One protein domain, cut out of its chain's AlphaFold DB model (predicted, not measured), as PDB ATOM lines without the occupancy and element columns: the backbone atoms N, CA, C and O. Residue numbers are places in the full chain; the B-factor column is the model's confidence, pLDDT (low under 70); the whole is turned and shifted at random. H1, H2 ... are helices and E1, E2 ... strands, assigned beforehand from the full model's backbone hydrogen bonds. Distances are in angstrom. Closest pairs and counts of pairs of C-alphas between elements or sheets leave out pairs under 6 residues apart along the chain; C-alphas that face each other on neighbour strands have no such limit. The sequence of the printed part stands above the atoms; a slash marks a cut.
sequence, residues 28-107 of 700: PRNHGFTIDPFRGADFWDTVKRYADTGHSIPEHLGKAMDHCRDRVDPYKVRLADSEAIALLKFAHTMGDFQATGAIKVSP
ATOM      1  N   PRO A  28     117.747  66.035 101.939       80.81
ATOM      2  CA  PRO A  28     116.903  67.169 101.565       80.81
ATOM      3  C   PRO A  28     115.672  67.255 102.478       80.81
ATOM      4  O   PRO A  28     114.949  66.279 102.630       80.81
ATOM      5  N   ARG A  29     115.415  68.415 103.106       76.31
ATOM      6  CA  ARG A  29     114.251  68.540 104.011       76.31
ATOM      7  C   ARG A  29     112.914  68.559 103.277       76.31
ATOM      8  O   ARG A  29     111.962  68.017 103.806       76.31
ATOM      9  N   ASN A  30     112.855  69.247 102.139       89.06
ATOM     10  CA  ASN A  30     111.691  69.342 101.261       89.06
ATOM     11  C   ASN A  30     112.161  69.722  99.851       89.06
ATOM     12  O   ASN A  30     113.042  70.581  99.717       89.06
ATOM     13  N   HIS A  31     111.537  69.158  98.822       91.00
ATOM     14  CA  HIS A  31     111.712  69.524  97.412       91.00
ATOM     15  C   HIS A  31     110.620  70.498  96.980       91.00
ATOM     16  O   HIS A  31     109.465  70.334  97.362       91.00
ATOM     17  N   GLY A  32     110.959  71.512  96.186       92.69
ATOM     18  CA  GLY A  32     109.969  72.428  95.619       92.69
ATOM     19  C   GLY A  32     109.370  71.863  94.335       92.69
ATOM     20  O   GLY A  32     110.110  71.550  93.408       92.69
ATOM     21  N   PHE A  33     108.047  71.786  94.260       94.88
ATOM     22  CA  PHE A  33     107.308  71.430  93.052       94.88
ATOM     23  C   PHE A  33     106.514  72.639  92.556       94.88
ATOM     24  O   PHE A  33     105.909  73.357  93.350       94.88
ATOM     25  N   THR A  34     106.493  72.825  91.239       94.81
ATOM     26  CA  THR A  34     105.566  73.722  90.542       94.81
ATOM     27  C   THR A  34     104.816  72.890  89.513       94.81
ATOM     28  O   THR A  34     105.429  72.379  88.574       94.81
ATOM     29  N   ILE A  35     103.515  72.736  89.722       94.25
ATOM     30  CA  ILE A  35     102.611  71.866  88.970       94.25
ATOM     31  C   ILE A  35     101.663  72.775  88.179       94.25
ATOM     32  O   ILE A  35     101.080  73.703  88.735       94.25
ATOM     33  N   ASP A  36     101.585  72.571  86.868       91.88
ATOM     34  CA  ASP A  36     101.050  73.535  85.900       91.88
ATOM     35  C   ASP A  36     100.049  72.830  84.957       91.88
ATOM     36  O   ASP A  36     100.452  72.328  83.902       91.88
ATOM     37  N   PRO A  37      98.753  72.746  85.334       89.19
ATOM     38  CA  PRO A  37      97.671  72.176  84.516       89.19
ATOM     39  C   PRO A  37      97.510  72.796  83.123       89.19
ATOM     40  O   PRO A  37      97.010  72.143  82.211       89.19
ATOM     41  N   PHE A  38      97.990  74.026  82.923       87.56
ATOM     42  CA  PHE A  38      97.970  74.716  81.630       87.56
ATOM     43  C   PHE A  38      99.153  74.333  80.719       87.56
ATOM     44  O   PHE A  38      99.323  74.902  79.638       87.56
ATOM     45  N   ARG A  39      99.996  73.371  81.127       87.12
ATOM     46  CA  ARG A  39     101.115  72.835  80.336       87.12
ATOM     47  C   ARG A  39     101.046  71.322  80.227       87.12
ATOM     48  O   ARG A  39     100.913  70.636  81.230       87.12
ATOM     49  N   GLY A  40     101.249  70.811  79.013       85.19
ATOM     50  CA  GLY A  40     101.263  69.372  78.746       85.19
ATOM     51  C   GLY A  40      99.874  68.752  78.796       85.19
ATOM     52  O   GLY A  40      99.632  67.901  79.646       85.19
ATOM     53  N   ALA A  41      98.990  69.171  77.884       86.75
ATOM     54  CA  ALA A  41      97.645  68.609  77.743       86.75
ATOM     55  C   ALA A  41      97.684  67.071  77.722       86.75
ATOM     56  O   ALA A  41      97.096  66.449  78.593       86.75
ATOM     57  N   ASP A  42      98.516  66.471  76.865       89.06
ATOM     58  CA  ASP A  42      98.699  65.017  76.734       89.06
ATOM     59  C   ASP A  42      98.972  64.294  78.073       89.06
ATOM     60  O   ASP A  42      98.481  63.187  78.303       89.06
ATOM     61  N   PHE A  43      99.740  64.921  78.974       92.94
ATOM     62  CA  PHE A  43     100.011  64.399  80.316       92.94
ATOM     63  C   PHE A  43      98.766  64.518  81.203       92.94
ATOM     64  O   PHE A  43      98.326  63.528  81.785       92.94
ATOM     65  N   TRP A  44      98.153  65.702  81.271       91.31
ATOM     66  CA  TRP A  44      96.976  65.938  82.110       91.31
ATOM     67  C   TRP A  44      95.734  65.182  81.644       91.31
ATOM     68  O   TRP A  44      94.981  64.700  82.479       91.31
ATOM     69  N   ASP A  45      95.541  65.002  80.343       90.69
ATOM     70  CA  ASP A  45      94.448  64.214  79.776       90.69
ATOM     71  C   ASP A  45      94.675  62.709  79.977       90.69
ATOM     72  O   ASP A  45      93.725  61.931  79.995       90.69
ATOM     73  N   THR A  46      95.919  62.277  80.202       91.56
ATOM     74  CA  THR A  46      96.230  60.917  80.670       91.56
ATOM     75  C   THR A  46      95.986  60.774  82.176       91.56
ATOM     76  O   THR A  46      95.367  59.797  82.589       91.56
ATOM     77  N   VAL A  47      96.355  61.772  82.991       91.31
ATOM     78  CA  VAL A  47      96.051  61.808  84.438       91.31
ATOM     79  C   VAL A  47      94.538  61.842  84.706       91.31
ATOM     80  O   VAL A  47      94.078  61.108  85.577       91.31
ATOM     81  N   LYS A  48      93.762  62.630  83.942       90.12
ATOM     82  CA  LYS A  48      92.287  62.657  83.999       90.12
ATOM     83  C   LYS A  48      91.711  61.278  83.702       90.12
ATOM     84  O   LYS A  48      91.147  60.677  84.601       90.12
ATOM     85  N   ARG A  49      91.987  60.717  82.514       91.19
ATOM     86  CA  ARG A  49      91.497  59.381  82.119       91.19
ATOM     87  C   ARG A  49      91.863  58.290  83.128       91.19
ATOM     88  O   ARG A  49      91.079  57.375  83.339       91.19
ATOM     89  N   TYR A  50      93.028  58.383  83.769       91.50
ATOM     90  CA  TYR A  50      93.398  57.464  84.845       91.50
ATOM     91  C   TYR A  50      92.502  57.634  86.087       91.50
ATOM     92  O   TYR A  50      91.963  56.642  86.579       91.50
ATOM     93  N   ALA A  51      92.264  58.866  86.546       88.56
ATOM     94  CA  ALA A  51      91.315  59.153  87.627       88.56
ATOM     95  C   ALA A  51      89.868  58.747  87.275       88.56
ATOM     96  O   ALA A  51      89.177  58.162  88.107       88.56
ATOM     97  N   ASP A  52      89.437  58.976  86.029       88.56
ATOM     98  CA  ASP A  52      88.099  58.638  85.522       88.56
ATOM     99  C   ASP A  52      87.831  57.117  85.548       88.56
ATOM    100  O   ASP A  52      86.688  56.688  85.682       88.56
ATOM    101  N   THR A  53      88.880  56.282  85.493       89.44
ATOM    102  CA  THR A  53      88.776  54.818  85.702       89.44
ATOM    103  C   THR A  53      88.695  54.395  87.178       89.44
ATOM    104  O   THR A  53      88.828  53.212  87.484       89.44
ATOM    105  N   GLY A  54      88.506  55.335  88.110       83.88
ATOM    106  CA  GLY A  54      88.376  55.071  89.549       83.88
ATOM    107  C   GLY A  54      89.698  54.839  90.289       83.88
ATOM    108  O   GLY A  54      89.687  54.523  91.478       83.88
ATOM    109  N   HIS A  55      90.847  55.001  89.624       87.38
ATOM    110  CA  HIS A  55      92.153  54.839  90.258       87.38
ATOM    111  C   HIS A  55      92.578  56.096  91.033       87.38
ATOM    112  O   HIS A  55      92.414  57.228  90.578       87.38
ATOM    113  N   SER A  56      93.193  55.898  92.202       86.69
ATOM    114  CA  SER A  56      93.693  56.998  93.034       86.69
ATOM    115  C   SER A  56      94.887  57.711  92.382       86.69
ATOM    116  O   SER A  56      95.865  57.074  91.983       86.69
ATOM    117  N   ILE A  57      94.825  59.044  92.313       90.25
ATOM    118  CA  ILE A  57      95.936  59.905  91.882       90.25
ATOM    119  C   ILE A  57      96.665  60.511  93.096       90.25
ATOM    120  O   ILE A  57      96.032  60.768  94.121       90.25
ATOM    121  N   PRO A  58      97.977  60.811  93.000       92.38
ATOM    122  CA  PRO A  58      98.698  61.543  94.037       92.38
ATOM    123  C   PRO A  58      97.998  62.855  94.408       92.38
ATOM    124  O   PRO A  58      97.700  63.675  93.539       92.38
ATOM    125  N   GLU A  59      97.802  63.078  95.708       92.25
ATOM    126  CA  GLU A  59      96.984  64.167  96.263       92.25
ATOM    127  C   GLU A  59      97.333  65.556  95.685       92.25
ATOM    128  O   GLU A  59      96.453  66.355  95.370       92.25
ATOM    129  N   HIS A  60      98.621  65.832  95.467       93.00
ATOM    130  CA  HIS A  60      99.097  67.109  94.922       93.00
ATOM    131  C   HIS A  60      98.834  67.315  93.423       93.00
ATOM    132  O   HIS A  60      98.952  68.447  92.959       93.00
ATOM    133  N   LEU A  61      98.474  66.273  92.664       91.38
ATOM    134  CA  LEU A  61      97.977  66.423  91.292       91.38
ATOM    135  C   LEU A  61      96.494  66.807  91.296       91.38
ATOM    136  O   LEU A  61      96.126  67.743  90.591       91.38
ATOM    137  N   GLY A  62      95.681  66.181  92.158       89.12
ATOM    138  CA  GLY A  62      94.291  66.595  92.394       89.12
ATOM    139  C   GLY A  62      94.213  68.041  92.889       89.12
ATOM    140  O   GLY A  62      93.638  68.895  92.220       89.12
ATOM    141  N   LYS A  63      94.946  68.366  93.967       90.69
ATOM    142  CA  LYS A  63      95.057  69.743  94.487       90.69
ATOM    143  C   LYS A  63      95.553  70.749  93.444       90.69
ATOM    144  O   LYS A  63      95.163  71.907  93.521       90.69
ATOM    145  N   ALA A  64      96.390  70.347  92.483       90.62
ATOM    146  CA  ALA A  64      96.805  71.231  91.394       90.62
ATOM    147  C   ALA A  64      95.691  71.455  90.361       90.62
ATOM    148  O   ALA A  64      95.470  72.594  89.961       90.62
ATOM    149  N   MET A  65      94.977  70.397  89.960       87.38
ATOM    150  CA  MET A  65      93.810  70.506  89.078       87.38
ATOM    151  C   MET A  65      92.731  71.397  89.699       87.38
ATOM    152  O   MET A  65      92.222  72.282  89.020       87.38
ATOM    153  N   ASP A  66      92.450  71.228  90.994       87.94
ATOM    154  CA  ASP A  66      91.464  72.026  91.729       87.94
ATOM    155  C   ASP A  66      91.901  73.483  91.901       87.94
ATOM    156  O   ASP A  66      91.140  74.396  91.590       87.94
ATOM    157  N   HIS A  67      93.156  73.719  92.298       85.56
ATOM    158  CA  HIS A  67      93.730  75.065  92.399       85.56
ATOM    159  C   HIS A  67      93.625  75.852  91.086       85.56
ATOM    160  O   HIS A  67      93.423  77.066  91.112       85.56
ATOM    161  N   CYS A  68      93.738  75.160  89.950       80.81
ATOM    162  CA  CYS A  68      93.672  75.754  88.621       80.81
ATOM    163  C   CYS A  68      92.271  75.733  87.975       80.81
ATOM    164  O   CYS A  68      92.156  76.079  86.800       80.81
ATOM    165  N   ARG A  69      91.207  75.392  88.723       82.44
ATOM    166  CA  ARG A  69      89.819  75.718  88.330       82.44
ATOM    167  C   ARG A  69      89.563  77.219  88.495       82.44
ATOM    168  O   ARG A  69      89.109  77.875  87.565       82.44
ATOM    169  N   ASP A  70      89.946  77.758  89.654       79.50
ATOM    170  CA  ASP A  70      89.658  79.144  90.055       79.50
ATOM    171  C   ASP A  70      90.821  80.116  89.781       79.50
ATOM    172  O   ASP A  70      90.699  81.323  90.002       79.50
ATOM    173  N   ARG A  71      91.993  79.610  89.361       82.50
ATOM    174  CA  ARG A  71      93.228  80.401  89.199       82.50
ATOM    175  C   ARG A  71      94.029  80.005  87.968       82.50
ATOM    176  O   ARG A  71      94.112  78.841  87.601       82.50
ATOM    177  N   VAL A  72      94.721  80.987  87.394       82.56
ATOM    178  CA  VAL A  72      95.603  80.801  86.224       82.56
ATOM    179  C   VAL A  72      97.084  80.651  86.630       82.56
ATOM    180  O   VAL A  72      97.956  80.496  85.779       82.56
ATOM    181  N   ASP A  73      97.407  80.699  87.931       88.50
ATOM    182  CA  ASP A  73      98.781  80.533  88.422       88.50
ATOM    183  C   ASP A  73      99.084  79.075  88.837       88.50
ATOM    184  O   ASP A  73      98.206  78.382  89.349       88.50
ATOM    185  N   PRO A  74     100.307  78.562  88.584       91.00
ATOM    186  CA  PRO A  74     100.608  77.148  88.785       91.00
ATOM    187  C   PRO A  74     100.797  76.817  90.266       91.00
ATOM    188  O   PRO A  74     101.550  77.502  90.975       91.00
ATOM    189  N   TYR A  75     100.180  75.716  90.698       93.88
ATOM    190  CA  TYR A  75     100.219  75.200  92.063       93.88
ATOM    191  C   TYR A  75     101.661  74.925  92.515       93.88
ATOM    192  O   TYR A  75     102.395  74.143  91.903       93.88
ATOM    193  N   LYS A  76     102.086  75.582  93.600       93.81
ATOM    194  CA  LYS A  76     103.436  75.452  94.171       93.81
ATOM    195  C   LYS A  76     103.356  74.775  95.529       93.81
ATOM    196  O   LYS A  76     102.697  75.283  96.432       93.81
ATOM    197  N   VAL A  77     104.085  73.679  95.696       94.62
ATOM    198  CA  VAL A  77     104.104  72.902  96.940       94.62
ATOM    199  C   VAL A  77     105.531  72.499  97.317       94.62
ATOM    200  O   VAL A  77     106.458  72.573  96.506       94.62
ATOM    201  N   ARG A  78     105.735  72.132  98.582       93.19
ATOM    202  CA  ARG A  78     106.997  71.599  99.101       93.19
ATOM    203  C   ARG A  78     106.735  70.221  99.690       93.19
ATOM    204  O   ARG A  78     105.961  70.140 100.633       93.19
ATOM    205  N   LEU A  79     107.371  69.198  99.127       91.62
ATOM    206  CA  LEU A  79     107.137  67.790  99.463       91.62
ATOM    207  C   LEU A  79     108.342  67.184 100.177       91.62
ATOM    208  O   LEU A  79     109.485  67.510  99.833       91.62
ATOM    209  N   ALA A  80     108.089  66.268 101.106       88.69
ATOM    210  CA  ALA A  80     109.106  65.407 101.694       88.69
ATOM    211  C   ALA A  80     109.731  64.483 100.630       88.69
ATOM    212  O   ALA A  80     109.223  64.334  99.518       88.69
ATOM    213  N   ASP A  81     110.859  63.851 100.956       85.75
ATOM    214  CA  ASP A  81     111.618  63.025 100.005       85.75
ATOM    215  C   ASP A  81     110.804  61.811  99.503       85.75
ATOM    216  O   ASP A  81     110.745  61.544  98.304       85.75
ATOM    217  N   SER A  82     110.075  61.145 100.404       87.31
ATOM    218  CA  SER A  82     109.164  60.033 100.100       87.31
ATOM    219  C   SER A  82     108.007  60.442  99.178       87.31
ATOM    220  O   SER A  82     107.772  59.796  98.157       87.31
ATOM    221  N   GLU A  83     107.317  61.535  99.509       89.38
ATOM    222  CA  GLU A  83     106.202  62.108  98.742       89.38
ATOM    223  C   GLU A  83     106.649  62.545  97.341       89.38
ATOM    224  O   GLU A  83     105.995  62.240  96.342       89.38
ATOM    225  N   ALA A  84     107.806  63.211  97.256       90.25
ATOM    226  CA  ALA A  84     108.416  63.639  96.006       90.25
ATOM    227  C   ALA A  84     108.749  62.446  95.100       90.25
ATOM    228  O   ALA A  84     108.458  62.480  93.903       90.25
ATOM    229  N   ILE A  85     109.328  61.378  95.661       90.06
ATOM    230  CA  ILE A  85     109.644  60.146  94.927       90.06
ATOM    231  C   ILE A  85     108.363  59.433  94.476       90.06
ATOM    232  O   ILE A  85     108.309  58.964  93.339       90.06
ATOM    233  N   ALA A  86     107.327  59.365  95.318       91.44
ATOM    234  CA  ALA A  86     106.047  58.746  94.972       91.44
ATOM    235  C   ALA A  86     105.340  59.485  93.821       91.44
ATOM    236  O   ALA A  86     105.006  58.868  92.807       91.44
ATOM    237  N   LEU A  87     105.203  60.814  93.928       93.50
ATOM    238  CA  LEU A  87     104.605  61.654  92.887       93.50
ATOM    239  C   LEU A  87     105.392  61.552  91.578       93.50
ATOM    240  O   LEU A  87     104.795  61.386  90.516       93.50
ATOM    241  N   LEU A  88     106.727  61.594  91.633       92.75
ATOM    242  CA  LEU A  88     107.549  61.487  90.427       92.75
ATOM    243  C   LEU A  88     107.480  60.099  89.787       92.75
ATOM    244  O   LEU A  88     107.433  60.031  88.562       92.75
ATOM    245  N   LYS A  89     107.433  59.002  90.555       93.31
ATOM    246  CA  LYS A  89     107.217  57.654  89.996       93.31
ATOM    247  C   LYS A  89     105.899  57.587  89.217       93.31
ATOM    248  O   LYS A  89     105.914  57.185  88.057       93.31
ATOM    249  N   PHE A  90     104.808  58.066  89.815       93.88
ATOM    250  CA  PHE A  90     103.498  58.149  89.164       93.88
ATOM    251  C   PHE A  90     103.519  59.041  87.909       93.88
ATOM    252  O   PHE A  90     103.012  58.663  86.855       93.88
ATOM    253  N   ALA A  91     104.156  60.213  87.981       92.19
ATOM    254  CA  ALA A  91     104.222  61.127  86.845       92.19
ATOM    255  C   ALA A  91     104.959  60.506  85.640       92.19
ATOM    256  O   ALA A  91     104.502  60.663  84.511       92.19
ATOM    257  N   HIS A  92     106.031  59.731  85.861       92.12
ATOM    258  CA  HIS A  92     106.714  59.009  84.777       92.12
ATOM    259  C   HIS A  92     105.866  57.880  84.165       92.12
ATOM    260  O   HIS A  92     106.071  57.566  82.995       92.12
ATOM    261  N   THR A  93     104.908  57.288  84.895       92.00
ATOM    262  CA  THR A  93     103.958  56.322  84.305       92.00
ATOM    263  C   THR A  93     102.855  56.978  83.468       92.00
ATOM    264  O   THR A  93     102.265  56.297  82.637       92.00
ATOM    265  N   MET A  94     102.608  58.285  83.633       89.19
ATOM    266  CA  MET A  94     101.572  59.025  82.889       89.19
ATOM    267  C   MET A  94     102.102  59.815  81.678       89.19
ATOM    268  O   MET A  94     101.315  60.195  80.815       89.19
ATOM    269  N   GLY A  95     103.415  60.064  81.577       88.50
ATOM    270  CA  GLY A  95     104.043  60.629  80.373       88.50
ATOM    271  C   GLY A  95     105.203  61.594  80.641       88.50
ATOM    272  O   GLY A  95     105.660  61.763  81.771       88.50
ATOM    273  N   ASP A  96     105.688  62.263  79.588       86.69
ATOM    274  CA  ASP A  96     106.781  63.241  79.699       86.69
ATOM    275  C   ASP A  96     106.285  64.613  80.197       86.69
ATOM    276  O   ASP A  96     106.104  65.584  79.453       86.69
ATOM    277  N   PHE A  97     106.101  64.697  81.514       88.12
ATOM    278  CA  PHE A  97     105.813  65.940  82.232       88.12
ATOM    279  C   PHE A  97     106.968  66.963  82.198       88.12
ATOM    280  O   PHE A  97     106.761  68.127  82.556       88.12
ATOM    281  N   GLN A  98     108.188  66.561  81.807       85.44
ATOM    282  CA  GLN A  98     109.388  67.407  81.858       85.44
ATOM    283  C   GLN A  98     109.576  68.205  80.568       85.44
ATOM    284  O   GLN A  98     109.795  69.416  80.630       85.44
ATOM    285  N   ALA A  99     109.456  67.560  79.403       82.12
ATOM    286  CA  ALA A  99     109.521  68.227  78.104       82.12
ATOM    287  C   ALA A  99     108.327  69.166  77.882       82.12
ATOM    288  O   ALA A  99     108.490  70.260  77.342       82.12
ATOM    289  N   THR A 100     107.143  68.768  78.356       80.50
ATOM    290  CA  THR A 100     105.935  69.608  78.371       80.50
ATOM    291  C   THR A 100     105.993  70.715  79.431       80.50
ATOM    292  O   THR A 100     105.410  71.788  79.258       80.50
ATOM    293  N   GLY A 101     106.718  70.483  80.530       87.69
ATOM    294  CA  GLY A 101     106.832  71.406  81.657       87.69
ATOM    295  C   GLY A 101     105.604  71.442  82.574       87.69
ATOM    296  O   GLY A 101     105.456  72.428  83.302       87.69
ATOM    297  N   ALA A 102     104.765  70.399  82.525       91.25
ATOM    298  CA  ALA A 102     103.595  70.172  83.377       91.25
ATOM    299  C   ALA A 102     103.957  70.082  84.870       91.25
ATOM    300  O   ALA A 102     103.219  70.563  85.727       91.25
ATOM    301  N   ILE A 103     105.122  69.506  85.190       93.75
ATOM    302  CA  ILE A 103     105.677  69.479  86.550       93.75
ATOM    303  C   ILE A 103     107.145  69.904  86.490       93.75
ATOM    304  O   ILE A 103     107.951  69.335  85.755       93.75
ATOM    305  N   LYS A 104     107.511  70.901  87.296       93.50
ATOM    306  CA  LYS A 104     108.888  71.390  87.449       93.50
ATOM    307  C   LYS A 104     109.353  71.121  88.874       93.50
ATOM    308  O   LYS A 104     108.718  71.573  89.826       93.50
ATOM    309  N   VAL A 105     110.474  70.415  89.009       92.69
ATOM    310  CA  VAL A 105     111.076  70.064  90.302       92.69
ATOM    311  C   VAL A 105     112.279  70.960  90.580       92.69
ATOM    312  O   VAL A 105     113.145  71.146  89.725       92.69
ATOM    313  N   SER A 106     112.352  71.480  91.798       89.75
ATOM    314  CA  SER A 106     113.491  72.194  92.367       89.75
ATOM    315  C   SER A 106     113.992  71.396  93.578       89.75
ATOM    316  O   SER A 106     113.389  71.488  94.655       89.75
ATOM    317  N   PRO A 107     115.037  70.558  93.417       85.69
ATOM    318  CA  PRO A 107     115.490  69.657  94.471       85.69
ATOM    319  C   PRO A 107     115.857  70.378  95.771       85.69
ATOM    320  O   PRO A 107     116.499  71.432  95.772       85.69
TER     321      PRO A 107
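This is residues 28 to 107 of the 700 residues of the protein "MobA_MobL domain-containing protein" of Microvirga sp. BSC39 (UniProt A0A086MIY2). A small three-stranded sheet has two helices, H2 and H3, over one of its faces, both running along the strands, and no named helix over the other face. H1 sits past one end of the strands, where the last residue of H3, Met 94, meets residues 43 to 47 of H1 with the two helices about perpendicular, while the short H4 lies by the start of edge strand E3. The printed part has 80 residues, with four named helices and three named strands in the order E1, H1, H2, E2, H3, H4, E3; the sheet order is E2, E1, E3, all antiparallel. The class is mixed, helices and strands. The whole is compact, with a radius of gyration of the C-alphas of 11.8 A and spans of 33 by 26 by 22 A.

In the sheet, E1 holds residues 31 to 35 and begins at C-alpha 31, (111.712, 69.524, 97.412); E2 holds residues 75 to 79. Each is 12.6 A long. E3, residues 103 to 106, is 10.1 A long and ends at C-alpha 106, (113.491, 72.194, 92.367). H3, residues 81 to 94, is the longest helix at 20.2 A and begins at C-alpha 81, (111.618, 63.025, 100.005). H2 holds residues 59 to 67, 12.0 A; H1 residues 41 to 52, 15.8 A; H4 residues 97 to 100, 5.3 A.

E1 is the inner strand. It is antiparallel to E2 at 156 degrees, with N 33 and O 77 within hydrogen-bond range at 2.9 A. It is also antiparallel to E3 at 156 degrees, with N 34 and O 104 at 2.9 A. H2 and H3 are on the same face, giving two layers, helices on one face of a sheet. H2, at a height over the sheet of 8.9 A, is over E2 and only just over E1, where 3 of its C-alphas fall; its closest C-alphas to E2 are those of Ala 64 and Tyr 75, 5.3 A. H3, at a height of 9.8 A, is over E1 and stands at 22 degrees to it on the local plane. E2, H3, H4 and E3 form a split strand-helix-strand unit, two strands running the same way with E1 between them, and its crossover is right-handed. H1 is not on the sheet. It only just touches H3, with 3 pairs of C-alphas within 8 A, about perpendicular at 80 degrees; the closest are those of Thr 46 and Met 94, 6.1 A. H1 and H2 are near each other, with 8 pairs within 10 A. H4 only grazes the sheet with residues 97 to 98. In H1, H2 and H3 every O i to N i+4 pair is within hydrogen-bond range; H4 is too short for such a pair.

The C-alphas of Pro 28 and Thr 53 are the two farthest apart, at 34.6 A, while those of Pro 28 and Pro 107 are 7.6 A apart. The printed part has no cut, and no link is long. The mean pLDDT of the printed part is 89.2, and no printed residue is under 70.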